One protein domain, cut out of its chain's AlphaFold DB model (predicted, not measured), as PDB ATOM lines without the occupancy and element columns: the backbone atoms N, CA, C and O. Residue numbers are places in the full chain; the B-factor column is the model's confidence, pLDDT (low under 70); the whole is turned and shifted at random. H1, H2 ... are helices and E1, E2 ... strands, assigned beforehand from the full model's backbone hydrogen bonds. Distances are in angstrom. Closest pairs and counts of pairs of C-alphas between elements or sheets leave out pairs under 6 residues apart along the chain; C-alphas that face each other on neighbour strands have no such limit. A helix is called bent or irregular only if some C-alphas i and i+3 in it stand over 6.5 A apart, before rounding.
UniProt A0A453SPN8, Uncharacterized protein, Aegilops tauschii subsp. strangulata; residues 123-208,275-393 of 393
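This is residues 123 to 208 and 275 to 393 of the 393 residues of an uncharacterized protein of Aegilops tauschii subsp. strangulata (UniProt A0A453SPN8). A twisted sheet of four strands, E2 E3 E4 E5, has H4 packed on one face and H7 on the other, while H1 and H2 run side by side as a pair away from the sheet. H5 and H6 make a corner, with H5 grazing the sheet. The printed part has 205 residues with nine named helices and five named strands, in the order H1 H2 H3 E1 H4 H5 H6 E2 E3 E4 E5 H7 H8 H9; the sheet is antiparallel. The class is mixed, with 101 residues, under half, in named elements; the whole is compact, with a radius of gyration of the C-alphas of 18.3 A and spans of 52 by 45 by 34 A.

H1, residues 134 to 141, and H2, residues 151 to 168, are close but not clearly touching (closest C-alphas Ile 137 and Ala 158, 7.8 A), at a shallow tilt of 20 degrees, opposite ways. H3, residues 171 to 175, is close to H2 but not clearly touching, with C-alphas 168 and 174 6.4 A apart. E1, residues 183 to 185, pairs with no named strand and meets H4, residues 187 to 198, only through their link. E2, residues 310 to 312, E3, 321 to 326, E4, 330 to 335, and E5, 340 to 344, form a meander, each strand the antiparallel neighbour of the one before. Within hydrogen-bond range are N 310 and O 323, 2.9 A, N 324 and O 332, 2.9 A, and N 333 and O 342, 3.0 A. H4 is on the sheet at a height of 6.9 A, along the strands; its C-alpha 191 is 4.8 A from C-alpha 343 of E5, their closest. H7, residues 353 to 366, is on the opposite face at a height of 9.6 A, three layers in all, helices on both faces; C-alphas 344 and 355 are its closest to E5, 6.2 A. H5, residues 284 to 290, only grazes the sheet, and touches H6, residues 293 to 298, only at the corner, with C-alphas 288 and 295 5.5 A apart. H7 touches H8, residues 372 to 375, with residues 356 to 360 alone; C-alphas 356 and 374 are 5.1 A apart. H9, residues 382 to 385, only grazes the sheet. In H1, H3, H4, H5 and H7 every O i to N i+4 pair is within hydrogen-bond range; H2 has 12 of 14 such pairs within range, H6 has 0 of 2 but 2 of 3 O i to N i+3 pairs, and H8 and H9, of 4 residues each, are too short for any O i to N i+4 pair.

H1 begins at C-alpha 134, (-1.178, 1.782, -45.993). H2 measures 26.4 A, H7 20.1 A, E4 17.4 A, E3 16.5 A and H4 16.1 A. H6 is only just irregular, with C-alphas 294 and 297 6.9 A apart. H9 ends at C-alpha 385, (1.068, -3.408, -27.443).

The C-alphas farthest apart are those of Pro 147 and Ser 208, 56.6 A. Residues 209 to 274 are not printed, and C-alphas 208 and 275 are 17.5 A apart across the cut. The link from H6 to E2 is long. The mean pLDDT of the printed part is 80.6; it is under 70 at residues 136 to 162, 279 to 283 and 376 to 393.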
ATOM      1  N   VAL A 123      -3.453  29.604 -37.643       89.00
ATOM      2  CA  VAL A 123      -2.310  28.671 -37.606       89.00
ATOM      3  C   VAL A 123      -2.493  27.464 -38.529       89.00
ATOM      4  O   VAL A 123      -1.627  26.592 -38.579       89.00
ATOM      5  N   GLU A 124      -3.595  27.401 -39.283       87.50
ATOM      6  CA  GLU A 124      -3.979  26.245 -40.099       87.50
ATOM      7  C   GLU A 124      -2.914  25.863 -41.136       87.50
ATOM      8  O   GLU A 124      -2.703  24.677 -41.391       87.50
ATOM      9  N   SER A 125      -2.195  26.847 -41.687       87.62
ATOM     10  CA  SER A 125      -1.126  26.643 -42.677       87.62
ATOM     11  C   SER A 125       0.086  25.885 -42.129       87.62
ATOM     12  O   SER A 125       0.849  25.304 -42.900       87.62
ATOM     13  N   ARG A 126       0.267  25.861 -40.804       87.50
ATOM     14  CA  ARG A 126       1.371  25.159 -40.136       87.50
ATOM     15  C   ARG A 126       1.065  23.698 -39.830       87.50
ATOM     16  O   ARG A 126       1.952  22.970 -39.384       87.50
ATOM     17  N   LEU A 127      -0.181  23.272 -40.003       89.94
ATOM     18  CA  LEU A 127      -0.623  21.959 -39.567       89.94
ATOM     19  C   LEU A 127      -0.318  20.915 -40.633       89.94
ATOM     20  O   LEU A 127      -0.823  20.979 -41.752       89.94
ATOM     21  N   ALA A 128       0.451  19.900 -40.253       92.31
ATOM     22  CA  ALA A 128       0.621  18.733 -41.098       92.31
ATOM     23  C   ALA A 128      -0.700  17.950 -41.204       92.31
ATOM     24  O   ALA A 128      -1.469  17.834 -40.246       92.31
ATOM     25  N   THR A 129      -0.967  17.392 -42.380       93.31
ATOM     26  CA  THR A 129      -2.073  16.449 -42.580       93.31
ATOM     27  C   THR A 129      -1.644  15.074 -42.094       93.31
ATOM     28  O   THR A 129      -0.611  14.562 -42.535       93.31
ATOM     29  N   LEU A 130      -2.440  14.473 -41.206       92.12
ATOM     30  CA  LEU A 130      -2.266  13.078 -40.821       92.12
ATOM     31  C   LEU A 130      -2.604  12.186 -42.013       92.12
ATOM     32  O   LEU A 130      -3.668  12.299 -42.618       92.12
ATOM     33  N   THR A 131      -1.686  11.296 -42.345       90.38
ATOM     34  CA  THR A 131      -1.829  10.270 -43.376       90.38
ATOM     35  C   THR A 131      -1.520   8.920 -42.756       90.38
ATOM     36  O   THR A 131      -0.985   8.856 -41.655       90.38
ATOM     37  N   VAL A 132      -1.848   7.836 -43.446       83.94
ATOM     38  CA  VAL A 132      -1.650   6.478 -42.936       83.94
ATOM     39  C   VAL A 132      -0.681   5.741 -43.838       83.94
ATOM     40  O   VAL A 132      -0.779   5.825 -45.064       83.94
ATOM     41  N   ASP A 133       0.249   5.002 -43.243       81.06
ATOM     42  CA  ASP A 133       1.103   4.080 -43.974       81.06
ATOM     43  C   ASP A 133       0.338   2.810 -44.355       81.06
ATOM     44  O   ASP A 133       0.361   1.792 -43.662       81.06
ATOM     45  N   MET A 134      -0.372   2.890 -45.482       71.94
ATOM     46  CA  MET A 134      -1.178   1.782 -45.993       71.94
ATOM     47  C   MET A 134      -0.339   0.534 -46.296       71.94
ATOM     48  O   MET A 134      -0.861  -0.568 -46.178       71.94
ATOM     49  N   GLU A 135       0.947   0.679 -46.635       70.69
ATOM     50  CA  GLU A 135       1.838  -0.462 -46.885       70.69
ATOM     51  C   GLU A 135       2.141  -1.227 -45.589       70.69
ATOM     52  O   GLU A 135       2.095  -2.455 -45.567       70.69
ATOM     53  N   GLU A 136       2.397  -0.520 -44.484       66.69
ATOM     54  CA  GLU A 136       2.638  -1.142 -43.175       66.69
ATOM     55  C   GLU A 136       1.354  -1.760 -42.595       66.69
ATOM     56  O   GLU A 136       1.386  -2.860 -42.041       66.69
ATOM     57  N   ILE A 137       0.193  -1.126 -42.808       63.06
ATOM     58  CA  ILE A 137      -1.108  -1.732 -42.479       63.06
ATOM     59  C   ILE A 137      -1.364  -2.984 -43.322       63.06
ATOM     60  O   ILE A 137      -1.844  -3.990 -42.806       63.06
ATOM     61  N   GLN A 138      -1.028  -2.970 -44.609       62.41
ATOM     62  CA  GLN A 138      -1.218  -4.130 -45.475       62.41
ATOM     63  C   GLN A 138      -0.274  -5.284 -45.105       62.41
ATOM     64  O   GLN A 138      -0.672  -6.447 -45.168       62.41
ATOM     65  N   LYS A 139       0.939  -4.992 -44.620       62.25
ATOM     66  CA  LYS A 139       1.818  -6.009 -44.020       62.25
ATOM     67  C   LYS A 139       1.198  -6.666 -42.787       62.25
ATOM     68  O   LYS A 139       1.355  -7.874 -42.621       62.25
ATOM     69  N   LEU A 140       0.441  -5.926 -41.968       53.06
ATOM     70  CA  LEU A 140      -0.336  -6.521 -40.871       53.06
ATOM     71  C   LEU A 140      -1.441  -7.454 -41.369       53.06
ATOM     72  O   LEU A 140      -1.687  -8.471 -40.732       53.06
ATOM     73  N   GLN A 141      -2.072  -7.154 -42.508       46.22
ATOM     74  CA  GLN A 141      -3.068  -8.045 -43.123       46.22
ATOM     75  C   GLN A 141      -2.452  -9.367 -43.617       46.22
ATOM     76  O   GLN A 141      -3.162 -10.359 -43.764       46.22
ATOM     77  N   GLY A 142      -1.134  -9.404 -43.850       42.72
ATOM     78  CA  GLY A 142      -0.381 -10.621 -44.166       42.72
ATOM     79  C   GLY A 142      -0.040 -11.491 -42.948       42.72
ATOM     80  O   GLY A 142       0.414 -12.625 -43.117       42.72
ATOM     81  N   ILE A 143      -0.262 -10.993 -41.726       44.03
ATOM     82  CA  ILE A 143      -0.128 -11.776 -40.497       44.03
ATOM     83  C   ILE A 143      -1.380 -12.640 -40.385       44.03
ATOM     84  O   ILE A 143      -2.470 -12.130 -40.134       44.03
ATOM     85  N   LYS A 144      -1.231 -13.960 -40.562       38.84
ATOM     86  CA  LYS A 144      -2.303 -14.891 -40.203       38.84
ATOM     87  C   LYS A 144      -2.619 -14.661 -38.722       38.84
ATOM     88  O   LYS A 144      -1.695 -14.801 -37.915       38.84
ATOM     89  N   PRO A 145      -3.858 -14.293 -38.361       41.12
ATOM     90  CA  PRO A 145      -4.243 -14.288 -36.964       41.12
ATOM     91  C   PRO A 145      -3.888 -15.654 -36.367       41.12
ATOM     92  O   PRO A 145      -4.020 -16.686 -37.037       41.12
ATOM     93  N   GLY A 146      -3.402 -15.666 -35.123       43.88
ATOM     94  CA  GLY A 146      -3.439 -16.901 -34.345       43.88
ATOM     95  C   GLY A 146      -4.872 -17.455 -34.363       43.88
ATOM     96  O   GLY A 146      -5.802 -16.693 -34.642       43.88
ATOM     97  N   PRO A 147      -5.075 -18.753 -34.096       43.00
ATOM     98  CA  PRO A 147      -6.392 -19.393 -34.187       43.00
ATOM     99  C   PRO A 147      -7.517 -18.684 -33.400       43.00
ATOM    100  O   PRO A 147      -8.684 -18.934 -33.680       43.00
ATOM    101  N   ASP A 148      -7.169 -17.756 -32.502       44.69
ATOM    102  CA  ASP A 148      -8.066 -17.076 -31.569       44.69
ATOM    103  C   ASP A 148      -8.407 -15.608 -31.914       44.69
ATOM    104  O   ASP A 148      -9.059 -14.942 -31.115       44.69
ATOM    105  N   VAL A 149      -7.988 -15.054 -33.067       42.44
ATOM    106  CA  VAL A 149      -8.332 -13.659 -33.438       42.44
ATOM    107  C   VAL A 149      -9.416 -13.613 -34.530       42.44
ATOM    108  O   VAL A 149      -9.133 -13.974 -35.677       42.44
ATOM    109  N   PRO A 150     -10.639 -13.131 -34.218       43.44
ATOM    110  CA  PRO A 150     -11.741 -13.049 -35.175       43.44
ATOM    111  C   PRO A 150     -11.438 -12.109 -36.361       43.44
ATOM    112  O   PRO A 150     -10.927 -11.003 -36.147       43.44
ATOM    113  N   PRO A 151     -11.788 -12.481 -37.609       47.47
ATOM    114  CA  PRO A 151     -11.661 -11.617 -38.790       47.47
ATOM    115  C   PRO A 151     -12.348 -10.246 -38.652       47.47
ATOM    116  O   PRO A 151     -11.890  -9.258 -39.230       47.47
ATOM    117  N   GLU A 152     -13.415 -10.165 -37.857       50.72
ATOM    118  CA  GLU A 152     -14.176  -8.948 -37.557       50.72
ATOM    119  C   GLU A 152     -13.350  -7.912 -36.775       50.72
ATOM    120  O   GLU A 152     -13.542  -6.707 -36.934       50.72
ATOM    121  N   LEU A 153     -12.381  -8.361 -35.970       46.59
ATOM    122  CA  LEU A 153     -11.483  -7.468 -35.237       46.59
ATOM    123  C   LEU A 153     -10.496  -6.775 -36.190       46.59
ATOM    124  O   LEU A 153     -10.200  -5.590 -36.039       46.59
ATOM    125  N   LEU A 154     -10.024  -7.487 -37.220       50.75
ATOM    126  CA  LEU A 154      -9.089  -6.957 -38.221       50.75
ATOM    127  C   LEU A 154      -9.749  -5.924 -39.147       50.75
ATOM    128  O   LEU A 154      -9.130  -4.910 -39.479       50.75
ATOM    129  N   SER A 155     -11.006  -6.145 -39.543       53.00
ATOM    130  CA  SER A 155     -11.761  -5.180 -40.351       53.00
ATOM    131  C   SER A 155     -12.094  -3.905 -39.565       53.00
ATOM    132  O   SER A 155     -11.980  -2.806 -40.116       53.00
ATOM    133  N   GLY A 156     -12.394  -4.028 -38.266       59.12
ATOM    134  CA  GLY A 156     -12.569  -2.892 -37.356       59.12
ATOM    135  C   GLY A 156     -11.307  -2.033 -37.212       59.12
ATOM    136  O   GLY A 156     -11.386  -0.805 -37.267       59.12
ATOM    137  N   ILE A 157     -10.128  -2.661 -37.125       59.38
ATOM    138  CA  ILE A 157      -8.835  -1.954 -37.074       59.38
ATOM    139  C   ILE A 157      -8.582  -1.165 -38.366       59.38
ATOM    140  O   ILE A 157      -8.158  -0.013 -38.304       59.38
ATOM    141  N   ALA A 158      -8.866  -1.746 -39.536       60.75
ATOM    142  CA  ALA A 158      -8.667  -1.067 -40.817       60.75
ATOM    143  C   ALA A 158      -9.619   0.130 -41.008       60.75
ATOM    144  O   ALA A 158      -9.193   1.184 -41.483       60.75
ATOM    145  N   GLN A 159     -10.889  -0.003 -40.607       64.06
ATOM    146  CA  GLN A 159     -11.850   1.105 -40.648       64.06
ATOM    147  C   GLN A 159     -11.471   2.229 -39.681       64.06
ATOM    148  O   GLN A 159     -11.474   3.394 -40.083       64.06
ATOM    149  N   MET A 160     -11.073   1.900 -38.447       66.69
ATOM    150  CA  MET A 160     -10.553   2.894 -37.502       66.69
ATOM    151  C   MET A 160      -9.303   3.586 -38.047       66.69
ATOM    152  O   MET A 160      -9.217   4.812 -38.005       66.69
ATOM    153  N   ALA A 161      -8.368   2.826 -38.622       65.44
ATOM    154  CA  ALA A 161      -7.142   3.378 -39.183       65.44
ATOM    155  C   ALA A 161      -7.406   4.375 -40.321       65.44
ATOM    156  O   ALA A 161      -6.658   5.336 -40.447       65.44
ATOM    157  N   ALA A 162      -8.464   4.195 -41.118       69.56
ATOM    158  CA  ALA A 162      -8.836   5.144 -42.168       69.56
ATOM    159  C   ALA A 162      -9.662   6.336 -41.644       69.56
ATOM    160  O   ALA A 162      -9.430   7.477 -42.046       69.56
ATOM    161  N   GLY A 163     -10.626   6.085 -40.753       79.94
ATOM    162  CA  GLY A 163     -11.568   7.100 -40.273       79.94
ATOM    163  C   GLY A 163     -10.960   8.085 -39.276       79.94
ATOM    164  O   GLY A 163     -11.229   9.284 -39.352       79.94
ATOM    165  N   VAL A 164     -10.098   7.608 -38.375       82.44
ATOM    166  CA  VAL A 164      -9.518   8.442 -37.315       82.44
ATOM    167  C   VAL A 164      -8.646   9.578 -37.873       82.44
ATOM    168  O   VAL A 164      -8.933  10.732 -37.557       82.44
ATOM    169  N   PRO A 165      -7.643   9.343 -38.744       88.06
ATOM    170  CA  PRO A 165      -6.857  10.439 -39.313       88.06
ATOM    171  C   PRO A 165      -7.724  11.456 -40.059       88.06
ATOM    172  O   PRO A 165      -7.504  12.657 -39.929       88.06
ATOM    173  N   ALA A 166      -8.729  11.000 -40.817       90.56
ATOM    174  CA  ALA A 166      -9.646  11.887 -41.528       90.56
ATOM    175  C   ALA A 166     -10.420  12.798 -40.561       90.56
ATOM    176  O   ALA A 166     -10.450  14.010 -40.765       90.56
ATOM    177  N   MET A 167     -10.966  12.236 -39.480       91.81
ATOM    178  CA  MET A 167     -11.666  12.984 -38.435       91.81
ATOM    179  C   MET A 167     -10.748  14.013 -37.756       91.81
ATOM    180  O   MET A 167     -11.093  15.192 -37.688       91.81
ATOM    181  N   PHE A 168      -9.543  13.609 -37.340       93.81
ATOM    182  CA  PHE A 168      -8.557  14.496 -36.702       93.81
ATOM    183  C   PHE A 168      -7.936  15.528 -37.662       93.81
ATOM    184  O   PHE A 168      -7.339  16.516 -37.231       93.81
ATOM    185  N   ASN A 169      -8.108  15.355 -38.974       95.69
ATOM    186  CA  ASN A 169      -7.762  16.369 -39.964       95.69
ATOM    187  C   ASN A 169      -8.849  17.440 -40.151       95.69
ATOM    188  O   ASN A 169      -8.570  18.472 -40.762       95.69
ATOM    189  N   THR A 170     -10.066  17.236 -39.636       96.38
ATOM    190  CA  THR A 170     -11.132  18.241 -39.738       96.38
ATOM    191  C   THR A 170     -10.855  19.448 -38.846       96.38
ATOM    192  O   THR A 170     -10.323  19.332 -37.742       96.38
ATOM    193  N   LEU A 171     -11.260  20.633 -39.304       95.31
ATOM    194  CA  LEU A 171     -11.031  21.873 -38.561       95.31
ATOM    195  C   LEU A 171     -11.769  21.902 -37.214       95.31
ATOM    196  O   LEU A 171     -11.237  22.448 -36.251       95.31
ATOM    197  N   ASN A 172     -12.947  21.273 -37.131       96.00
ATOM    198  CA  ASN A 172     -13.718  21.168 -35.889       96.00
ATOM    199  C   ASN A 172     -12.924  20.421 -34.811       96.00
ATOM    200  O   ASN A 172     -12.728  20.949 -33.722       96.00
ATOM    201  N   VAL A 173     -12.376  19.247 -35.145       97.12
ATOM    202  CA  VAL A 173     -11.588  18.442 -34.199       97.12
ATOM    203  C   VAL A 173     -10.266  19.116 -33.854       97.12
ATOM    204  O   VAL A 173      -9.822  19.050 -32.713       97.12
ATOM    205  N   ARG A 174      -9.633  19.808 -34.807       97.00
ATOM    206  CA  ARG A 174      -8.375  20.527 -34.550       97.00
ATOM    207  C   ARG A 174      -8.550  21.714 -33.601       97.00
ATOM    208  O   ARG A 174      -7.642  22.008 -32.828       97.00
ATOM    209  N   ARG A 175      -9.700  22.392 -33.660       96.88
ATOM    210  CA  ARG A 175     -10.049  23.532 -32.792       96.88
ATOM    211  C   ARG A 175     -10.637  23.114 -31.445       96.88
ATOM    212  O   ARG A 175     -10.574  23.896 -30.505       96.88
ATOM    213  N   ALA A 176     -11.188  21.907 -31.347       97.75
ATOM    214  CA  ALA A 176     -11.741  21.375 -30.108       97.75
ATOM    215  C   ALA A 176     -10.679  21.156 -29.019       97.75
ATOM    216  O   ALA A 176      -9.491  21.011 -29.304       97.75
ATOM    217  N   ILE A 177     -11.118  21.065 -27.763       97.69
ATOM    218  CA  ILE A 177     -10.249  20.760 -26.621       97.69
ATOM    219  C   ILE A 177     -10.344  19.266 -26.334       97.69
ATOM    220  O   ILE A 177     -11.289  18.820 -25.693       97.69
ATOM    221  N   ILE A 178      -9.371  18.482 -26.810       97.56
ATOM    222  CA  ILE A 178      -9.341  17.024 -26.613       97.56
ATOM    223  C   ILE A 178      -7.969  16.635 -26.043       97.56
ATOM    224  O   ILE A 178      -7.134  16.063 -26.753       97.56
ATOM    225  N   PRO A 179      -7.699  16.925 -24.752       96.94
ATOM    226  CA  PRO A 179      -6.362  16.792 -24.168       96.94
ATOM    227  C   PRO A 179      -5.779  15.375 -24.246       96.94
ATOM    228  O   PRO A 179      -4.565  15.213 -24.228       96.94
ATOM    229  N   ALA A 180      -6.632  14.353 -24.364       94.06
ATOM    230  CA  ALA A 180      -6.203  12.966 -24.513       94.06
ATOM    231  C   ALA A 180      -5.644  12.622 -25.904       94.06
ATOM    232  O   ALA A 180      -4.908  11.647 -26.023       94.06
ATOM    233  N   ALA A 181      -6.021  13.356 -26.962       92.19
ATOM    234  CA  ALA A 181      -5.842  12.849 -28.325       92.19
ATOM    235  C   ALA A 181      -5.523  13.887 -29.414       92.19
ATOM    236  O   ALA A 181      -5.022  13.486 -30.462       92.19
ATOM    237  N   ASN A 182      -5.796  15.187 -29.231       95.00
ATOM    238  CA  ASN A 182      -5.656  16.182 -30.310       95.00
ATOM    239  C   ASN A 182      -4.575  17.250 -30.081       95.00
ATOM    240  O   ASN A 182      -4.643  18.336 -30.658       95.00
ATOM    241  N   GLY A 183      -3.568  16.959 -29.257       95.81
ATOM    242  CA  GLY A 183      -2.423  17.852 -29.112       95.81
ATOM    243  C   GLY A 183      -1.729  18.098 -30.460       95.81
ATOM    244  O   GLY A 183      -1.369  17.152 -31.161       95.81
ATOM    245  N   HIS A 184      -1.498  19.362 -30.811       95.62
ATOM    246  CA  HIS A 184      -0.715  19.767 -31.978       95.62
ATOM    247  C   HIS A 184       0.630  20.295 -31.499       95.62
ATOM    248  O   HIS A 184       0.708  21.406 -30.978       95.62
ATOM    249  N   LEU A 185       1.680  19.485 -31.654       94.12
ATOM    250  CA  LEU A 185       3.004  19.789 -31.124       94.12
ATOM    251  C   LEU A 185       4.088  19.644 -32.185       94.12
ATOM    252  O   LEU A 185       4.066  18.705 -32.983       94.12
ATOM    253  N   SER A 186       5.090  20.520 -32.147       93.44
ATOM    254  CA  SER A 186       6.371  20.228 -32.792       93.44
ATOM    255  C   SER A 186       7.186  19.248 -31.934       93.44
ATOM    256  O   SER A 186       7.104  19.261 -30.702       93.44
ATOM    257  N   ALA A 187       8.039  18.431 -32.564       94.00
ATOM    258  CA  ALA A 187       8.993  17.595 -31.829       94.00
ATOM    259  C   ALA A 187       9.899  18.428 -30.907       94.00
ATOM    260  O   ALA A 187      10.248  17.983 -29.819       94.00
ATOM    261  N   ARG A 188      10.243  19.661 -31.307       92.12
ATOM    262  CA  ARG A 188      11.059  20.570 -30.493       92.12
ATOM    263  C   ARG A 188      10.339  20.973 -29.208       92.12
ATOM    264  O   ARG A 188      10.933  20.867 -28.139       92.12
ATOM    265  N   ALA A 189       9.082  21.401 -29.299       93.75
ATOM    266  CA  ALA A 189       8.299  21.797 -28.133       93.75
ATOM    267  C   ALA A 189       8.093  20.625 -27.167       93.75
ATOM    268  O   ALA A 189       8.317  20.768 -25.965       93.75
ATOM    269  N   LEU A 190       7.762  19.442 -27.696       96.81
ATOM    270  CA  LEU A 190       7.586  18.241 -26.883       96.81
ATOM    271  C   LEU A 190       8.899  17.774 -26.229       96.81
ATOM    272  O   LEU A 190       8.906  17.429 -25.049       96.81
ATOM    273  N   ALA A 191      10.026  17.810 -26.950       96.19
ATOM    274  CA  ALA A 191      11.335  17.487 -26.380       96.19
ATOM    275  C   ALA A 191      11.742  18.488 -25.292       96.19
ATOM    276  O   ALA A 191      12.280  18.093 -24.264       96.19
ATOM    277  N   ARG A 192      11.448  19.780 -25.486       94.81
ATOM    278  CA  ARG A 192      11.724  20.834 -24.503       94.81
ATOM    279  C   ARG A 192      10.890  20.676 -23.233       94.81
ATOM    280  O   ARG A 192      11.433  20.852 -22.146       94.81
ATOM    281  N   TYR A 193       9.622  20.289 -23.366       96.44
ATOM    282  CA  TYR A 193       8.771  19.907 -22.239       96.44
ATOM    283  C   TYR A 193       9.385  18.750 -21.444       96.44
ATOM    284  O   TYR A 193       9.642  18.898 -20.252       96.44
ATOM    285  N   TYR A 194       9.719  17.637 -22.104       97.31
ATOM    286  CA  TYR A 194      10.332  16.496 -21.423       97.31
ATOM    287  C   TYR A 194      11.722  16.800 -20.857       97.31
ATOM    288  O   TYR A 194      12.048  16.301 -19.788       97.31
ATOM    289  N   ALA A 195      12.521  17.655 -21.499       95.19
ATOM    290  CA  ALA A 195      13.808  18.097 -20.964       95.19
ATOM    291  C   ALA A 195      13.641  18.917 -19.677       95.19
ATOM    292  O   ALA A 195      14.405  18.732 -18.731       95.19
ATOM    293  N   ALA A 196      12.623  19.784 -19.613       94.44
ATOM    294  CA  ALA A 196      12.302  20.519 -18.395       94.44
ATOM    295  C   ALA A 196      11.895  19.570 -17.262       94.44
ATOM    296  O   ALA A 196      12.331  19.747 -16.125       94.44
ATOM    297  N   LEU A 197      11.105  18.536 -17.573       93.88
ATOM    298  CA  LEU A 197      10.774  17.490 -16.606       93.88
ATOM    299  C   LEU A 197      12.031  16.724 -16.174       93.88
ATOM    300  O   LEU A 197      12.308  16.682 -14.987       93.88
ATOM    301  N   ALA A 198      12.859  16.219 -17.090       92.44
ATOM    302  CA  ALA A 198      14.093  15.507 -16.731       92.44
ATOM    303  C   ALA A 198      15.013  16.335 -15.813       92.44
ATOM    304  O   ALA A 198      15.658  15.797 -14.919       92.44
ATOM    305  N   ALA A 199      15.023  17.661 -15.986       91.12
ATOM    306  CA  ALA A 199      15.802  18.602 -15.187       91.12
ATOM    307  C   ALA A 199      15.123  19.038 -13.870       91.12
ATOM    308  O   ALA A 199      15.424  20.111 -13.333       91.12
ATOM    309  N   GLY A 200      14.173  18.265 -13.334       89.12
ATOM    310  CA  GLY A 200      13.537  18.613 -12.058       89.12
ATOM    311  C   GLY A 200      12.620  19.835 -12.151       89.12
ATOM    312  O   GLY A 200      12.424  20.518 -11.144       89.12
ATOM    313  N   GLY A 201      12.123  20.160 -13.347       90.38
ATOM    314  CA  GLY A 201      11.334  21.357 -13.640       90.38
ATOM    315  C   GLY A 201      12.152  22.581 -14.034       90.38
ATOM    316  O   GLY A 201      11.560  23.631 -14.264       90.38
ATOM    317  N   ALA A 202      13.483  22.505 -14.098       90.75
ATOM    318  CA  ALA A 202      14.287  23.628 -14.574       90.75
ATOM    319  C   ALA A 202      14.013  23.890 -16.061       90.75
ATOM    320  O   ALA A 202      14.055  22.969 -16.875       90.75
ATOM    321  N   ILE A 203      13.742  25.145 -16.422       90.62
ATOM    322  CA  ILE A 203      13.479  25.508 -17.816       90.62
ATOM    323  C   ILE A 203      14.802  25.426 -18.596       90.62
ATOM    324  O   ILE A 203      15.753  26.132 -18.243       90.62
ATOM    325  N   PRO A 204      14.898  24.596 -19.657       87.19
ATOM    326  CA  PRO A 204      16.109  24.519 -20.463       87.19
ATOM    327  C   PRO A 204      16.423  25.888 -21.075       87.19
ATOM    328  O   PRO A 204      15.497  26.597 -21.482       87.19
ATOM    329  N   PRO A 205      17.698  26.284 -21.216       84.31
ATOM    330  CA  PRO A 205      18.023  27.527 -21.904       84.31
ATOM    331  C   PRO A 205      17.471  27.501 -23.341       84.31
ATOM    332  O   PRO A 205      17.306  26.421 -23.927       84.31
ATOM    333  N   PRO A 206      17.132  28.660 -23.927       76.88
ATOM    334  CA  PRO A 206      16.800  28.717 -25.342       76.88
ATOM    335  C   PRO A 206      17.989  28.220 -26.172       76.88
ATOM    336  O   PRO A 206      19.150  28.336 -25.764       76.88
ATOM    337  N   HIS A 207      17.712  27.655 -27.347       73.06
ATOM    338  CA  HIS A 207      18.783  27.279 -28.263       73.06
ATOM    339  C   HIS A 207      19.604  28.511 -28.646       73.06
ATOM    340  O   HIS A 207      19.061  29.595 -28.861       73.06
ATOM    341  N   SER A 208      20.924  28.341 -28.745       70.75
ATOM    342  CA  SER A 208      21.794  29.425 -29.188       70.75
ATOM    343  C   SER A 208      21.416  29.843 -30.609       70.75
ATOM    344  O   SER A 208      21.385  29.004 -31.510       70.75
ATOM    345  N   GLY A 275      14.239  30.136 -14.517       75.50
ATOM    346  CA  GLY A 275      12.862  29.824 -14.164       75.50
ATOM    347  C   GLY A 275      12.650  28.319 -13.978       75.50
ATOM    348  O   GLY A 275      13.381  27.487 -14.527       75.50
ATOM    349  N   ARG A 276      11.623  27.965 -13.206       86.25
ATOM    350  CA  ARG A 276      11.193  26.580 -12.988       86.25
ATOM    351  C   ARG A 276       9.717  26.432 -13.330       86.25
ATOM    352  O   ARG A 276       8.923  27.306 -13.000       86.25
ATOM    353  N   LEU A 277       9.367  25.303 -13.939       86.50
ATOM    354  CA  LEU A 277       8.000  24.923 -14.294       86.50
ATOM    355  C   LEU A 277       7.137  24.657 -13.054       86.50
ATOM    356  O   LEU A 277       5.940  24.920 -13.038       86.50
ATOM    357  N   PHE A 278       7.758  24.160 -11.984       81.56
ATOM    358  CA  PHE A 278       7.112  23.954 -10.695       81.56
ATOM    359  C   PHE A 278       7.970  24.537  -9.573       81.56
ATOM    360  O   PHE A 278       9.195  24.399  -9.545       81.56
ATOM    361  N   SER A 279       7.292  25.196  -8.632       66.50
ATOM    362  CA  SER A 279       7.903  25.919  -7.514       66.50
ATOM    363  C   SER A 279       8.514  25.007  -6.447       66.50
ATOM    364  O   SER A 279       9.234  25.497  -5.584       66.50
ATOM    365  N   ASN A 280       8.190  23.708  -6.453       58.03
ATOM    366  CA  ASN A 280       8.740  22.770  -5.480       58.03
ATOM    367  C   ASN A 280      10.141  22.333  -5.915       58.03
ATOM    368  O   ASN A 280      10.340  21.794  -7.001       58.03
ATOM    369  N   SER A 281      11.099  22.550  -5.018       51.31
ATOM    370  CA  SER A 281      12.435  21.954  -5.027       51.31
ATOM    371  C   SER A 281      12.427  20.457  -4.694       51.31
ATOM    372  O   SER A 281      13.493  19.853  -4.617       51.31
ATOM    373  N   ASP A 282      11.254  19.866  -4.462       54.84
ATOM    374  CA  ASP A 282      11.134  18.484  -4.020       54.84
ATOM    375  C   ASP A 282      11.424  17.538  -5.184       54.84
ATOM    376  O   ASP A 282      10.679  17.459  -6.164       54.84
ATOM    377  N   SER A 283      12.501  16.773  -5.031       59.16
ATOM    378  CA  SER A 283      12.853  15.619  -5.862       59.16
ATOM    379  C   SER A 283      11.693  14.629  -6.052       59.16
ATOM    380  O   SER A 283      11.680  13.886  -7.030       59.16
ATOM    381  N   GLY A 284      10.688  14.659  -5.168       81.75
ATOM    382  CA  GLY A 284       9.557  13.734  -5.155       81.75
ATOM    383  C   GLY A 284       8.612  13.819  -6.356       81.75
ATOM    384  O   GLY A 284       7.918  12.848  -6.630       81.75
ATOM    385  N   ILE A 285       8.575  14.913  -7.130       87.50
ATOM    386  CA  ILE A 285       7.672  14.965  -8.299       87.50
ATOM    387  C   ILE A 285       8.087  13.967  -9.398       87.50
ATOM    388  O   ILE A 285       7.229  13.395 -10.068       87.50
ATOM    389  N   MET A 286       9.388  13.700  -9.549       89.94
ATOM    390  CA  MET A 286       9.866  12.664 -10.472       89.94
ATOM    391  C   MET A 286       9.511  11.274  -9.950       89.94
ATOM    392  O   MET A 286       9.051  10.426 -10.715       89.94
ATOM    393  N   ASP A 287       9.632  11.074  -8.637       91.56
ATOM    394  CA  ASP A 287       9.217   9.835  -7.986       91.56
ATOM    395  C   ASP A 287       7.711   9.593  -8.144       91.56
ATOM    396  O   ASP A 287       7.295   8.458  -8.370       91.56
ATOM    397  N   ALA A 288       6.892  10.648  -8.119       93.31
ATOM    398  CA  ALA A 288       5.464  10.588  -8.408       93.31
ATOM    399  C   ALA A 288       5.194  10.145  -9.855       93.31
ATOM    400  O   ALA A 288       4.422   9.211 -10.085       93.31
ATOM    401  N   PHE A 289       5.867  10.750 -10.839       94.38
ATOM    402  CA  PHE A 289       5.719  10.371 -12.251       94.38
ATOM    403  C   PHE A 289       6.135   8.921 -12.522       94.38
ATOM    404  O   PHE A 289       5.523   8.254 -13.357       94.38
ATOM    405  N   MET A 290       7.120   8.405 -11.786       93.12
ATOM    406  CA  MET A 290       7.563   7.008 -11.867       93.12
ATOM    407  C   MET A 290       6.797   6.061 -10.923       93.12
ATOM    408  O   MET A 290       6.874   4.837 -11.078       93.12
ATOM    409  N   GLY A 291       6.034   6.597  -9.968       93.81
ATOM    410  CA  GLY A 291       5.342   5.839  -8.925       93.81
ATOM    411  C   GLY A 291       6.297   5.034  -8.039       93.81
ATOM    412  O   GLY A 291       6.073   3.846  -7.808       93.81
ATOM    413  N   VAL A 292       7.392   5.650  -7.597       91.75
ATOM    414  CA  VAL A 292       8.415   5.039  -6.730       91.75
ATOM    415  C   VAL A 292       8.464   5.734  -5.366       91.75
ATOM    416  O   VAL A 292       7.760   6.717  -5.131       91.75
ATOM    417  N   GLY A 293       9.250   5.194  -4.430       91.31
ATOM    418  CA  GLY A 293       9.372   5.753  -3.081       91.31
ATOM    419  C   GLY A 293       8.023   5.807  -2.360       91.31
ATOM    420  O   GLY A 293       7.292   4.814  -2.323       91.31
ATOM    421  N   GLU A 294       7.677   6.975  -1.819       92.38
ATOM    422  CA  GLU A 294       6.404   7.207  -1.118       92.38
ATOM    423  C   GLU A 294       5.163   7.086  -2.027       92.38
ATOM    424  O   GLU A 294       4.075   6.794  -1.538       92.38
ATOM    425  N   TYR A 295       5.323   7.223  -3.349       94.50
ATOM    426  CA  TYR A 295       4.229   7.125  -4.326       94.50
ATOM    427  C   TYR A 295       3.955   5.688  -4.785       94.50
ATOM    428  O   TYR A 295       2.984   5.445  -5.500       94.50
ATOM    429  N   SER A 296       4.779   4.719  -4.373       93.19
ATOM    430  CA  SER A 296       4.629   3.312  -4.771       93.19
ATOM    431  C   SER A 296       3.288   2.701  -4.347       93.19
ATOM    432  O   SER A 296       2.727   1.892  -5.081       93.19
ATOM    433  N   GLY A 297       2.739   3.136  -3.206       94.81
ATOM    434  CA  GLY A 297       1.411   2.732  -2.731       94.81
ATOM    435  C   GLY A 297       0.241   3.418  -3.447       94.81
ATOM    436  O   GLY A 297      -0.903   3.027  -3.240       94.81
ATOM    437  N   MET A 298       0.511   4.423  -4.287       95.81
ATOM    438  CA  MET A 298      -0.503   5.187  -5.026       95.81
ATOM    439  C   MET A 298      -0.661   4.721  -6.473       95.81
ATOM    440  O   MET A 298      -1.426   5.322  -7.225       95.81
ATOM    441  N   ILE A 299       0.069   3.689  -6.901       95.44
ATOM    442  CA  ILE A 299       0.007   3.139  -8.258       95.44
ATOM    443  C   ILE A 299      -0.322   1.649  -8.222       95.44
ATOM    444  O   ILE A 299      -0.112   0.973  -7.218       95.44
ATOM    445  N   HIS A 300      -0.825   1.119  -9.335       93.06
ATOM    446  CA  HIS A 300      -1.075  -0.313  -9.435       93.06
ATOM    447  C   HIS A 300       0.250  -1.096  -9.400       93.06
ATOM    448  O   HIS A 300       1.173  -0.759 -10.158       93.06
ATOM    449  N   PRO A 301       0.360  -2.171  -8.594       85.88
ATOM    450  CA  PRO A 301       1.541  -3.027  -8.580       85.88
ATOM    451  C   PRO A 301       1.870  -3.532  -9.988       85.88
ATOM    452  O   PRO A 301       0.988  -3.986 -10.714       85.88
ATOM    453  N   ASN A 302       3.135  -3.431 -10.404       81.44
ATOM    454  CA  ASN A 302       3.594  -3.814 -11.751       81.44
ATOM    455  C   ASN A 302       2.893  -3.083 -12.919       81.44
ATOM    456  O   ASN A 302       2.985  -3.521 -14.064       81.44
ATOM    457  N   GLY A 303       2.218  -1.959 -12.655       86.00
ATOM    458  CA  GLY A 303       1.553  -1.158 -13.681       86.00
ATOM    459  C   GLY A 303       2.519  -0.555 -14.710       86.00
ATOM    460  O   GLY A 303       3.706  -0.369 -14.462       86.00
ATOM    461  N   LYS A 304       2.024  -0.194 -15.889       90.44
ATOM    462  CA  LYS A 304       2.792   0.541 -16.907       90.44
ATOM    463  C   LYS A 304       2.811   2.052 -16.668       90.44
ATOM    464  O   LYS A 304       3.630   2.734 -17.274       90.44
ATOM    465  N   PHE A 305       1.946   2.570 -15.796       94.88
ATOM    466  CA  PHE A 305       1.839   4.003 -15.504       94.88
ATOM    467  C   PHE A 305       2.200   4.325 -14.055       94.88
ATOM    468  O   PHE A 305       1.810   3.592 -13.143       94.88
ATOM    469  N   GLY A 306       2.933   5.427 -13.875       96.12
ATOM    470  CA  GLY A 306       3.044   6.128 -12.600       96.12
ATOM    471  C   GLY A 306       1.910   7.147 -12.461       96.12
ATOM    472  O   GLY A 306       0.801   6.907 -12.939       96.12
ATOM    473  N   LEU A 307       2.165   8.299 -11.838       96.50
ATOM    474  CA  LEU A 307       1.168   9.370 -11.748       96.50
ATOM    475  C   LEU A 307       1.237  10.277 -12.986       96.50
ATOM    476  O   LEU A 307       2.039  11.203 -13.052       96.50
ATOM    477  N   GLY A 308       0.383  10.004 -13.973       94.62
ATOM    478  CA  GLY A 308       0.175  10.825 -15.171       94.62
ATOM    479  C   GLY A 308       1.040  10.449 -16.375       94.62
ATOM    480  O   GLY A 308       0.772  10.911 -17.481       94.62
ATOM    481  N   PHE A 309       2.048   9.594 -16.186       96.69
ATOM    482  CA  PHE A 309       2.982   9.201 -17.239       96.69
ATOM    483  C   PHE A 309       3.139   7.691 -17.331       96.69
ATOM    484  O   PHE A 309       3.090   6.962 -16.336       96.69
ATOM    485  N   ARG A 310       3.397   7.223 -18.551       94.31
ATOM    486  CA  ARG A 310       3.874   5.868 -18.785       94.31
ATOM    487  C   ARG A 310       5.319   5.768 -18.311       94.31
ATOM    488  O   ARG A 310       6.117   6.672 -18.551       94.31
ATOM    489  N   ARG A 311       5.655   4.648 -17.687       93.56
ATOM    490  CA  ARG A 311       7.001   4.330 -17.207       93.56
ATOM    491  C   ARG A 311       7.801   3.672 -18.325       93.56
ATOM    492  O   ARG A 311       7.266   2.847 -19.066       93.56
ATOM    493  N   TYR A 312       9.065   4.045 -18.440       91.31
ATOM    494  CA  TYR A 312      10.038   3.470 -19.361       91.31
ATOM    495  C   TYR A 312      11.211   2.909 -18.564       91.31
ATOM    496  O   TYR A 312      11.631   3.471 -17.553       91.31
ATOM    497  N   GLY A 313      11.732   1.778 -19.018       86.50
ATOM    498  CA  GLY A 313      12.842   1.101 -18.370       86.50
ATOM    499  C   GLY A 313      13.125  -0.243 -19.020       86.50
ATOM    500  O   GLY A 313      12.634  -0.539 -20.112       86.50
ATOM    501  N   ARG A 314      13.924  -1.053 -18.329       84.81
ATOM    502  CA  ARG A 314      14.266  -2.414 -18.741       84.81
ATOM    503  C   ARG A 314      13.602  -3.423 -17.816       84.81
ATOM    504  O   ARG A 314      13.524  -3.208 -16.608       84.81
ATOM    505  N   SER A 315      13.153  -4.536 -18.373       81.19
ATOM    506  CA  SER A 315      12.530  -5.619 -17.625       81.19
ATOM    507  C   SER A 315      13.478  -6.135 -16.545       81.19
ATOM    508  O   SER A 315      14.667  -6.356 -16.787       81.19
ATOM    509  N   GLY A 316      12.946  -6.299 -15.334       79.12
ATOM    510  CA  GLY A 316      13.715  -6.706 -14.158       79.12
ATOM    511  C   GLY A 316      14.506  -5.584 -13.474       79.12
ATOM    512  O   GLY A 316      15.177  -5.863 -12.484       79.12
ATOM    513  N   ALA A 317      14.416  -4.337 -13.947       84.50
ATOM    514  CA  ALA A 317      15.000  -3.164 -13.300       84.50
ATOM    515  C   ALA A 317      13.921  -2.113 -12.964       84.50
ATOM    516  O   ALA A 317      12.857  -2.098 -13.593       84.50
ATOM    517  N   PRO A 318      14.165  -1.226 -11.980       84.75
ATOM    518  CA  PRO A 318      13.325  -0.051 -11.774       84.75
ATOM    519  C   PRO A 318      13.234   0.808 -13.049       84.75
ATOM    520  O   PRO A 318      14.196   0.855 -13.821       84.75
ATOM    521  N   PRO A 319      12.100   1.488 -13.292       88.06
ATOM    522  CA  PRO A 319      11.993   2.422 -14.405       88.06
ATOM    523  C   PRO A 319      12.967   3.590 -14.208       88.06
ATOM    524  O   PRO A 319      13.035   4.152 -13.118       88.06
ATOM    525  N   THR A 320      13.694   3.951 -15.263       90.88
ATOM    526  CA  THR A 320      14.635   5.089 -15.270       90.88
ATOM    527  C   THR A 320      14.051   6.307 -15.978       90.88
ATOM    528  O   THR A 320      14.574   7.409 -15.858       90.88
ATOM    529  N   GLY A 321      12.947   6.131 -16.710       94.25
ATOM    530  CA  GLY A 321      12.326   7.189 -17.488       94.25
ATOM    531  C   GLY A 321      10.807   7.159 -17.462       94.25
ATOM    532  O   GLY A 321      10.165   6.194 -17.041       94.25
ATOM    533  N   PHE A 322      10.213   8.239 -17.951       96.38
ATOM    534  CA  PHE A 322       8.768   8.376 -18.082       96.38
ATOM    535  C   PHE A 322       8.405   9.241 -19.290       96.38
ATOM    536  O   PHE A 322       9.205  10.039 -19.781       96.38
ATOM    537  N   GLY A 323       7.191   9.061 -19.799       96.56
ATOM    538  CA  GLY A 323       6.690   9.811 -20.941       96.56
ATOM    539  C   GLY A 323       5.370   9.276 -21.466       96.56
ATOM    540  O   GLY A 323       4.569   8.724 -20.713       96.56
ATOM    541  N   HIS A 324       5.152   9.404 -22.772       95.12
ATOM    542  CA  HIS A 324       3.954   8.893 -23.423       95.12
ATOM    543  C   HIS A 324       4.195   8.614 -24.910       95.12
ATOM    544  O   HIS A 324       4.945   9.318 -25.586       95.12
ATOM    545  N   SER A 325       3.555   7.563 -25.410       90.06
ATOM    546  CA  SER A 325       3.521   7.228 -26.835       90.06
ATOM    547  C   SER A 325       2.149   7.604 -27.409       90.06
ATOM    548  O   SER A 325       1.152   7.607 -26.686       90.06
ATOM    549  N   GLY A 326       2.104   8.037 -28.663       87.69
ATOM    550  CA  GLY A 326       0.881   8.431 -29.347       87.69
ATOM    551  C   GLY A 326       0.646   7.599 -30.601       87.69
ATOM    552  O   GLY A 326       1.558   7.354 -31.402       87.69
ATOM    553  N   MET A 327      -0.621   7.241 -30.815       83.88
ATOM    554  CA  MET A 327      -1.069   6.458 -31.964       83.88
ATOM    555  C   MET A 327      -0.496   6.987 -33.287       83.88
ATOM    556  O   MET A 327      -0.442   8.190 -33.534       83.88
ATOM    557  N   GLY A 328      -0.062   6.070 -34.152       81.94
ATOM    558  CA  GLY A 328       0.623   6.409 -35.401       81.94
ATOM    559  C   GLY A 328       2.139   6.568 -35.256       81.94
ATOM    560  O   GLY A 328       2.822   6.748 -36.262       81.94
ATOM    561  N   GLY A 329       2.677   6.455 -34.038       87.50
ATOM    562  CA  GLY A 329       4.110   6.380 -33.778       87.50
ATOM    563  C   GLY A 329       4.726   7.660 -33.230       87.50
ATOM    564  O   GLY A 329       5.943   7.718 -33.113       87.50
ATOM    565  N   SER A 330       3.945   8.680 -32.881       92.81
ATOM    566  CA  SER A 330       4.507   9.808 -32.131       92.81
ATOM    567  C   SER A 330       4.944   9.353 -30.736       92.81
ATOM    568  O   SER A 330       4.407   8.396 -30.184       92.81
ATOM    569  N   ASN A 331       5.963   9.983 -30.167       94.88
ATOM    570  CA  ASN A 331       6.456   9.627 -28.845       94.88
ATOM    571  C   ASN A 331       7.215  10.795 -28.224       94.88
ATOM    572  O   ASN A 331       7.903  11.532 -28.929       94.88
ATOM    573  N   GLY A 332       7.134  10.927 -26.905       96.94
ATOM    574  CA  GLY A 332       8.112  11.687 -26.146       96.94
ATOM    575  C   GLY A 332       8.337  11.063 -24.778       96.94
ATOM    576  O   GLY A 332       7.396  10.562 -24.157       96.94
ATOM    577  N   PHE A 333       9.583  11.076 -24.321       97.19
ATOM    578  CA  PHE A 333       9.951  10.636 -22.982       97.19
ATOM    579  C   PHE A 333      11.253  11.293 -22.531       97.19
ATOM    580  O   PHE A 333      11.995  11.872 -23.332       97.19
ATOM    581  N   CYS A 334      11.530  11.172 -21.240       97.00
ATOM    582  CA  CYS A 334      12.806  11.533 -20.648       97.00
ATOM    583  C   CYS A 334      13.335  10.440 -19.723       97.00
ATOM    584  O   CYS A 334      12.567   9.636 -19.195       97.00
ATOM    585  N   ASP A 335      14.646  10.470 -19.512       95.56
ATOM    586  CA  ASP A 335      15.383   9.715 -18.504       95.56
ATOM    587  C   ASP A 335      16.138  10.739 -17.630       95.56
ATOM    588  O   ASP A 335      17.151  11.299 -18.070       95.56
ATOM    589  N   PRO A 336      15.603  11.078 -16.440       92.81
ATOM    590  CA  PRO A 336      16.213  12.064 -15.553       92.81
ATOM    591  C   PRO A 336      17.607  11.667 -15.058       92.81
ATOM    592  O   PRO A 336      18.447  12.546 -14.880       92.81
ATOM    593  N   GLU A 337      17.873  10.370 -14.863       91.44
ATOM    594  CA  GLU A 337      19.169   9.869 -14.379       91.44
ATOM    595  C   GLU A 337      20.293  10.197 -15.371       91.44
ATOM    596  O   GLU A 337      21.394  10.577 -14.972       91.44
ATOM    597  N   HIS A 338      19.984  10.141 -16.667       93.38
ATOM    598  CA  HIS A 338      20.924  10.444 -17.746       93.38
ATOM    599  C   HIS A 338      20.813  11.885 -18.271       93.38
ATOM    600  O   HIS A 338      21.505  12.246 -19.223       93.38
ATOM    601  N   GLY A 339      19.937  12.718 -17.693       92.56
ATOM    602  CA  GLY A 339      19.681  14.078 -18.181       92.56
ATOM    603  C   GLY A 339      19.195  14.106 -19.636       92.56
ATOM    604  O   GLY A 339      19.548  15.011 -20.395       92.56
ATOM    605  N   PHE A 340      18.426  13.095 -20.041       95.56
ATOM    606  CA  PHE A 340      18.048  12.849 -21.429       95.56
ATOM    607  C   PHE A 340      16.558  13.093 -21.663       95.56
ATOM    608  O   PHE A 340      15.713  12.728 -20.849       95.56
ATOM    609  N   ALA A 341      16.220  13.669 -22.815       97.00
ATOM    610  CA  ALA A 341      14.852  13.767 -23.303       97.00
ATOM    611  C   ALA A 341      14.829  13.703 -24.829       97.00
ATOM    612  O   ALA A 341      15.700  14.256 -25.503       97.00
ATOM    613  N   ILE A 342      13.802  13.060 -25.375       97.00
ATOM    614  CA  ILE A 342      13.600  12.942 -26.816       97.00
ATOM    615  C   ILE A 342      12.116  12.996 -27.147       97.00
ATOM    616  O   ILE A 342      11.270  12.507 -26.400       97.00
ATOM    617  N   ALA A 343      11.807  13.582 -28.300       97.06
ATOM    618  CA  ALA A 343      10.489  13.510 -28.896       97.06
ATOM    619  C   ALA A 343      10.591  13.239 -30.397       97.06
ATOM    620  O   ALA A 343      11.442  13.792 -31.095       97.06
ATOM    621  N   VAL A 344       9.687  12.402 -30.891       95.75
ATOM    622  CA  VAL A 344       9.520  12.070 -32.301       95.75
ATOM    623  C   VAL A 344       8.064  12.322 -32.667       95.75
ATOM    624  O   VAL A 344       7.154  11.726 -32.094       95.75
ATOM    625  N   THR A 345       7.832  13.197 -33.640       93.44
ATOM    626  CA  THR A 345       6.499  13.477 -34.187       93.44
ATOM    627  C   THR A 345       6.467  13.084 -35.654       93.44
ATOM    628  O   THR A 345       7.372  13.446 -36.407       93.44
ATOM    629  N   VAL A 346       5.421  12.378 -36.073       92.06
ATOM    630  CA  VAL A 346       5.231  11.925 -37.455       92.06
ATOM    631  C   VAL A 346       3.841  12.317 -37.943       92.06
ATOM    632  O   VAL A 346       2.887  12.298 -37.173       92.06
ATOM    633  N   ASN A 347       3.721  12.664 -39.224       91.44
ATOM    634  CA  ASN A 347       2.429  12.910 -39.875       91.44
ATOM    635  C   ASN A 347       1.988  11.749 -40.781       91.44
ATOM    636  O   ASN A 347       0.837  11.705 -41.203       91.44
ATOM    637  N   LYS A 348       2.887  10.806 -41.083       89.88
ATOM    638  CA  LYS A 348       2.538   9.509 -41.666       89.88
ATOM    639  C   LYS A 348       2.425   8.500 -40.528       89.88
ATOM    640  O   LYS A 348       3.434   8.045 -39.998       89.88
ATOM    641  N   MET A 349       1.191   8.225 -40.125       85.38
ATOM    642  CA  MET A 349       0.855   7.289 -39.064       85.38
ATOM    643  C   MET A 349       1.270   5.880 -39.471       85.38
ATOM    644  O   MET A 349       0.891   5.384 -40.530       85.38
ATOM    645  N   ALA A 350       2.044   5.260 -38.599       80.00
ATOM    646  CA  ALA A 350       2.693   3.975 -38.766       80.00
ATOM    647  C   ALA A 350       2.565   3.178 -37.459       80.00
ATOM    648  O   ALA A 350       2.097   3.681 -36.435       80.00
ATOM    649  N   LEU A 351       3.055   1.944 -37.448       74.94
ATOM    650  CA  LEU A 351       3.089   1.102 -36.250       74.94
ATOM    651  C   LEU A 351       4.198   1.489 -35.270       74.94
ATOM    652  O   LEU A 351       4.418   0.775 -34.299       74.94
ATOM    653  N   GLY A 352       4.903   2.601 -35.506       79.50
ATOM    654  CA  GLY A 352       5.977   3.114 -34.650       79.50
ATOM    655  C   GLY A 352       7.380   2.616 -35.009       79.50
ATOM    656  O   GLY A 352       8.334   2.920 -34.293       79.50
ATOM    657  N   SER A 353       7.546   1.893 -36.123       80.62
ATOM    658  CA  SER A 353       8.843   1.350 -36.554       80.62
ATOM    659  C   SER A 353       9.907   2.433 -36.789       80.62
ATOM    660  O   SER A 353      11.069   2.246 -36.425       80.62
ATOM    661  N   VAL A 354       9.522   3.576 -37.372       86.56
ATOM    662  CA  VAL A 354      10.399   4.745 -37.578       86.56
ATOM    663  C   VAL A 354      10.879   5.294 -36.241       86.56
ATOM    664  O   VAL A 354      12.082   5.381 -36.008       86.56
ATOM    665  N   THR A 355       9.942   5.597 -35.347       90.88
ATOM    666  CA  THR A 355      10.216   6.147 -34.017       90.88
ATOM    667  C   THR A 355      11.123   5.245 -33.214       90.88
ATOM    668  O   THR A 355      12.099   5.718 -32.642       90.88
ATOM    669  N   ARG A 356      10.891   3.931 -33.268       88.25
ATOM    670  CA  ARG A 356      11.772   2.960 -32.629       88.25
ATOM    671  C   ARG A 356      13.213   3.063 -33.118       88.25
ATOM    672  O   ARG A 356      14.125   3.086 -32.301       88.25
ATOM    673  N   ARG A 357      13.427   3.115 -34.439       89.94
ATOM    674  CA  ARG A 357      14.777   3.232 -35.017       89.94
ATOM    675  C   ARG A 357      15.455   4.530 -34.596       89.94
ATOM    676  O   ARG A 357      16.630   4.491 -34.261       89.94
ATOM    677  N   VAL A 358      14.718   5.642 -34.592       93.31
ATOM    678  CA  VAL A 358      15.239   6.952 -34.174       93.31
ATOM    679  C   VAL A 358      15.630   6.935 -32.698       93.31
ATOM    680  O   VAL A 358      16.768   7.261 -32.382       93.31
ATOM    681  N   VAL A 359      14.724   6.516 -31.810       94.31
ATOM    682  CA  VAL A 359      14.977   6.475 -30.361       94.31
ATOM    683  C   VAL A 359      16.150   5.559 -30.045       94.31
ATOM    684  O   VAL A 359      17.080   5.978 -29.366       94.31
ATOM    685  N   ARG A 360      16.148   4.336 -30.585       93.06
ATOM    686  CA  ARG A 360      17.231   3.376 -30.370       93.06
ATOM    687  C   ARG A 360      18.579   3.941 -30.812       93.06
ATOM    688  O   ARG A 360      19.513   3.902 -30.026       93.06
ATOM    689  N   PHE A 361      18.654   4.486 -32.028       95.00
ATOM    690  CA  PHE A 361      19.882   5.078 -32.554       95.00
ATOM    691  C   PHE A 361      20.396   6.200 -31.646       95.00
ATOM    692  O   PHE A 361      21.552   6.179 -31.247       95.00
ATOM    693  N   VAL A 362      19.534   7.147 -31.262       96.12
ATOM    694  CA  VAL A 362      19.943   8.273 -30.409       96.12
ATOM    695  C   VAL A 362      20.400   7.798 -29.028       96.12
ATOM    696  O   VAL A 362      21.422   8.265 -28.537       96.12
ATOM    697  N   CYS A 363      19.678   6.866 -28.406       94.94
ATOM    698  CA  CYS A 363      20.061   6.312 -27.110       94.94
ATOM    699  C   CYS A 363      21.401   5.559 -27.183       94.94
ATOM    700  O   CYS A 363      22.258   5.782 -26.333       94.94
ATOM    701  N   GLU A 364      21.613   4.725 -28.209       94.44
ATOM    702  CA  GLU A 364      22.870   3.992 -28.418       94.44
ATOM    703  C   GLU A 364      24.059   4.949 -28.635       94.44
ATOM    704  O   GLU A 364      25.093   4.781 -27.991       94.44
ATOM    705  N   GLU A 365      23.903   5.985 -29.465       96.75
ATOM    706  CA  GLU A 365      24.960   6.975 -29.738       96.75
ATOM    707  C   GLU A 365      25.306   7.845 -28.518       96.75
ATOM    708  O   GLU A 365      26.446   8.284 -28.368       96.75
ATOM    709  N   LEU A 366      24.337   8.101 -27.636       95.69
ATOM    710  CA  LEU A 366      24.532   8.905 -26.425       95.69
ATOM    711  C   LEU A 366      24.858   8.068 -25.179       95.69
ATOM    712  O   LEU A 366      25.069   8.636 -24.110       95.69
ATOM    713  N   GLY A 367      24.895   6.736 -25.293       94.00
ATOM    714  CA  GLY A 367      25.133   5.837 -24.161       94.00
ATOM    715  C   GLY A 367      24.002   5.813 -23.125       94.00
ATOM    716  O   GLY A 367      24.239   5.445 -21.978       94.00
ATOM    717  N   VAL A 368      22.783   6.199 -23.511       94.44
ATOM    718  CA  VAL A 368      21.586   6.148 -22.657       94.44
ATOM    719  C   VAL A 368      20.941   4.760 -22.782       94.44
ATOM    720  O   VAL A 368      20.806   4.256 -23.903       94.44
ATOM    721  N   PRO A 369      20.507   4.113 -21.682       92.38
ATOM    722  CA  PRO A 369      19.818   2.829 -21.749       92.38
ATOM    723  C   PRO A 369      18.583   2.887 -22.656       92.38
ATOM    724  O   PRO A 369      17.696   3.715 -22.470       92.38
ATOM    725  N   VAL A 370      18.506   1.979 -23.632       92.75
ATOM    726  CA  VAL A 370      17.339   1.863 -24.515       92.75
ATOM    727  C   VAL A 370      16.198   1.186 -23.739       92.75
ATOM    728  O   VAL A 370      16.384   0.041 -23.313       92.75
ATOM    729  N   PRO A 371      15.026   1.832 -23.572       90.75
ATOM    730  CA  PRO A 371      13.868   1.190 -22.951       90.75
ATOM    731  C   PRO A 371      13.409  -0.045 -23.733       90.75
ATOM    732  O   PRO A 371      13.570  -0.115 -24.956       90.75
ATOM    733  N   ASP A 372      12.793  -1.008 -23.048       86.88
ATOM    734  CA  ASP A 372      12.387  -2.282 -23.652       86.88
ATOM    735  C   ASP A 372      11.434  -2.121 -24.840       86.88
ATOM    736  O   ASP A 372      11.491  -2.875 -25.812       86.88
ATOM    737  N   GLU A 373      10.596  -1.089 -24.817       81.94
ATOM    738  CA  GLU A 373       9.675  -0.771 -25.903       81.94
ATOM    739  C   GLU A 373      10.386  -0.409 -27.209       81.94
ATOM    740  O   GLU A 373       9.788  -0.479 -28.287       81.94
ATOM    741  N   PHE A 374      11.660  -0.023 -27.115       87.25
ATOM    742  CA  PHE A 374      12.487   0.346 -28.252       87.25
ATOM    743  C   PHE A 374      13.637  -0.630 -28.535       87.25
ATOM    744  O   PHE A 374      14.301  -0.497 -29.567       87.25
ATOM    745  N   SER A 375      13.846  -1.633 -27.674       74.56
ATOM    746  CA  SER A 375      15.006  -2.533 -27.724       74.56
ATOM    747  C   SER A 375      14.854  -3.691 -28.722       74.56
ATOM    748  O   SER A 375      15.817  -4.058 -29.402       74.56
ATOM    749  N   VAL A 376      13.649  -4.256 -28.870       67.69
ATOM    750  CA  VAL A 376      13.413  -5.448 -29.707       67.69
ATOM    751  C   VAL A 376      13.437  -5.102 -31.201       67.69
ATOM    752  O   VAL A 376      12.811  -4.139 -31.642       67.69
ATOM    753  N   SER A 377      14.113  -5.915 -32.020       49.44
ATOM    754  CA  SER A 377      14.052  -5.852 -33.491       49.44
ATOM    755  C   SER A 377      12.689  -6.335 -34.024       49.44
ATOM    756  O   SER A 377      12.228  -7.402 -33.640       49.44
ATOM    757  N   GLY A 378      12.043  -5.588 -34.930       51.50
ATOM    758  CA  GLY A 378      10.701  -5.906 -35.476       51.50
ATOM    759  C   GLY A 378      10.005  -4.719 -36.170       51.50
ATOM    760  O   GLY A 378      10.635  -3.684 -36.355       51.50
ATOM    761  N   GLU A 379       8.722  -4.815 -36.522       51.50
ATOM    762  CA  GLU A 379       7.980  -3.730 -37.214       51.50
ATOM    763  C   GLU A 379       7.048  -2.904 -36.295       51.50
ATOM    764  O   GLU A 379       6.435  -1.949 -36.755       51.50
ATOM    765  N   LYS A 380       6.940  -3.218 -34.993       52.19
ATOM    766  CA  LYS A 380       5.997  -2.554 -34.067       52.19
ATOM    767  C   LYS A 380       6.704  -1.691 -33.015       52.19
ATOM    768  O   LYS A 380       7.787  -2.041 -32.549       52.19
ATOM    769  N   GLY A 381       6.073  -0.578 -32.656       51.97
ATOM    770  CA  GLY A 381       6.428   0.328 -31.569       51.97
ATOM    771  C   GLY A 381       5.524   0.169 -30.331       51.97
ATOM    772  O   GLY A 381       4.636  -0.690 -30.324       51.97
ATOM    773  N   PRO A 382       5.734   1.000 -29.293       51.00
ATOM    774  CA  PRO A 382       5.177   0.812 -27.947       51.00
ATOM    775  C   PRO A 382       3.640   0.738 -27.875       51.00
ATOM    776  O   PRO A 382       3.095  -0.064 -27.117       51.00
ATOM    777  N   ASP A 383       2.933   1.549 -28.670       49.62
ATOM    778  CA  ASP A 383       1.470   1.711 -28.576       49.62
ATOM    779  C   ASP A 383       0.663   0.542 -29.133       49.62
ATOM    780  O   ASP A 383      -0.439   0.260 -28.662       49.62
ATOM    781  N   MET A 384       1.213  -0.192 -30.104       49.69
ATOM    782  CA  MET A 384       0.526  -1.355 -30.677       49.69
ATOM    783  C   MET A 384       0.421  -2.520 -29.680       49.69
ATOM    784  O   MET A 384      -0.337  -3.455 -29.918       49.69
ATOM    785  N   VAL A 385       1.160  -2.461 -28.565       45.50
ATOM    786  CA  VAL A 385       1.068  -3.408 -27.443       45.50
ATOM    787  C   VAL A 385      -0.064  -3.026 -26.472       45.50
ATOM    788  O   VAL A 385      -0.510  -3.868 -25.700       45.50
ATOM    789  N   LEU A 386      -0.537  -1.773 -26.491       41.75
ATOM    790  CA  LEU A 386      -1.535  -1.249 -25.548       41.75
ATOM    791  C   LEU A 386      -2.964  -1.293 -26.102       41.75
ATOM    792  O   LEU A 386      -3.873  -1.658 -25.369       41.75
ATOM    793  N   ASN A 387      -3.158  -0.979 -27.386       37.44
ATOM    794  CA  ASN A 387      -4.500  -0.872 -27.983       37.44
ATOM    795  C   ASN A 387      -5.063  -2.196 -28.529       37.44
ATOM    796  O   ASN A 387      -6.195  -2.229 -29.001       37.44
ATOM    797  N   LEU A 388      -4.271  -3.273 -28.519       34.03
ATOM    798  CA  LEU A 388      -4.638  -4.577 -29.093       34.03
ATOM    799  C   LEU A 388      -4.455  -5.750 -28.126       34.03
ATOM    800  O   LEU A 388      -4.612  -6.900 -28.537       34.03
ATOM    801  N   ALA A 389      -4.098  -5.494 -26.867       27.55
ATOM    802  CA  ALA A 389      -4.138  -6.552 -25.871       27.55
ATOM    803  C   ALA A 389      -5.614  -6.799 -25.513       27.55
ATOM    804  O   ALA A 389      -6.296  -5.836 -25.150       27.55
ATOM    805  N   PRO A 390      -6.131  -8.038 -25.626       25.53
ATOM    806  CA  PRO A 390      -7.416  -8.358 -25.019       25.53
ATOM    807  C   PRO A 390      -7.361  -8.032 -23.515       25.53
ATOM    808  O   PRO A 390      -6.260  -7.977 -22.947       25.53
ATOM    809  N   PRO A 391      -8.516  -7.806 -22.859       25.45
ATOM    810  CA  PRO A 391      -8.563  -7.784 -21.403       25.45
ATOM    811  C   PRO A 391      -7.833  -9.029 -20.897       25.45
ATOM    812  O   PRO A 391      -8.070 -10.122 -21.414       25.45
ATOM    813  N   ALA A 392      -6.894  -8.859 -19.967       27.88
ATOM    814  CA  ALA A 392      -6.320 -10.012 -19.290       27.88
ATOM    815  C   ALA A 392      -7.479 -10.764 -18.616       27.88
ATOM    816  O   ALA A 392      -8.253 -10.131 -17.896       27.88
ATOM    817  N   GLU A 393      -7.622 -12.052 -18.943       27.09
ATOM    818  CA  GLU A 393      -8.628 -12.951 -18.356       27.09
ATOM    819  C   GLU A 393      -8.509 -13.055 -16.833       27.09
ATOM    820  O   GLU A 393      -7.361 -13.068 -16.321       27.09
TER     821      GLU A 393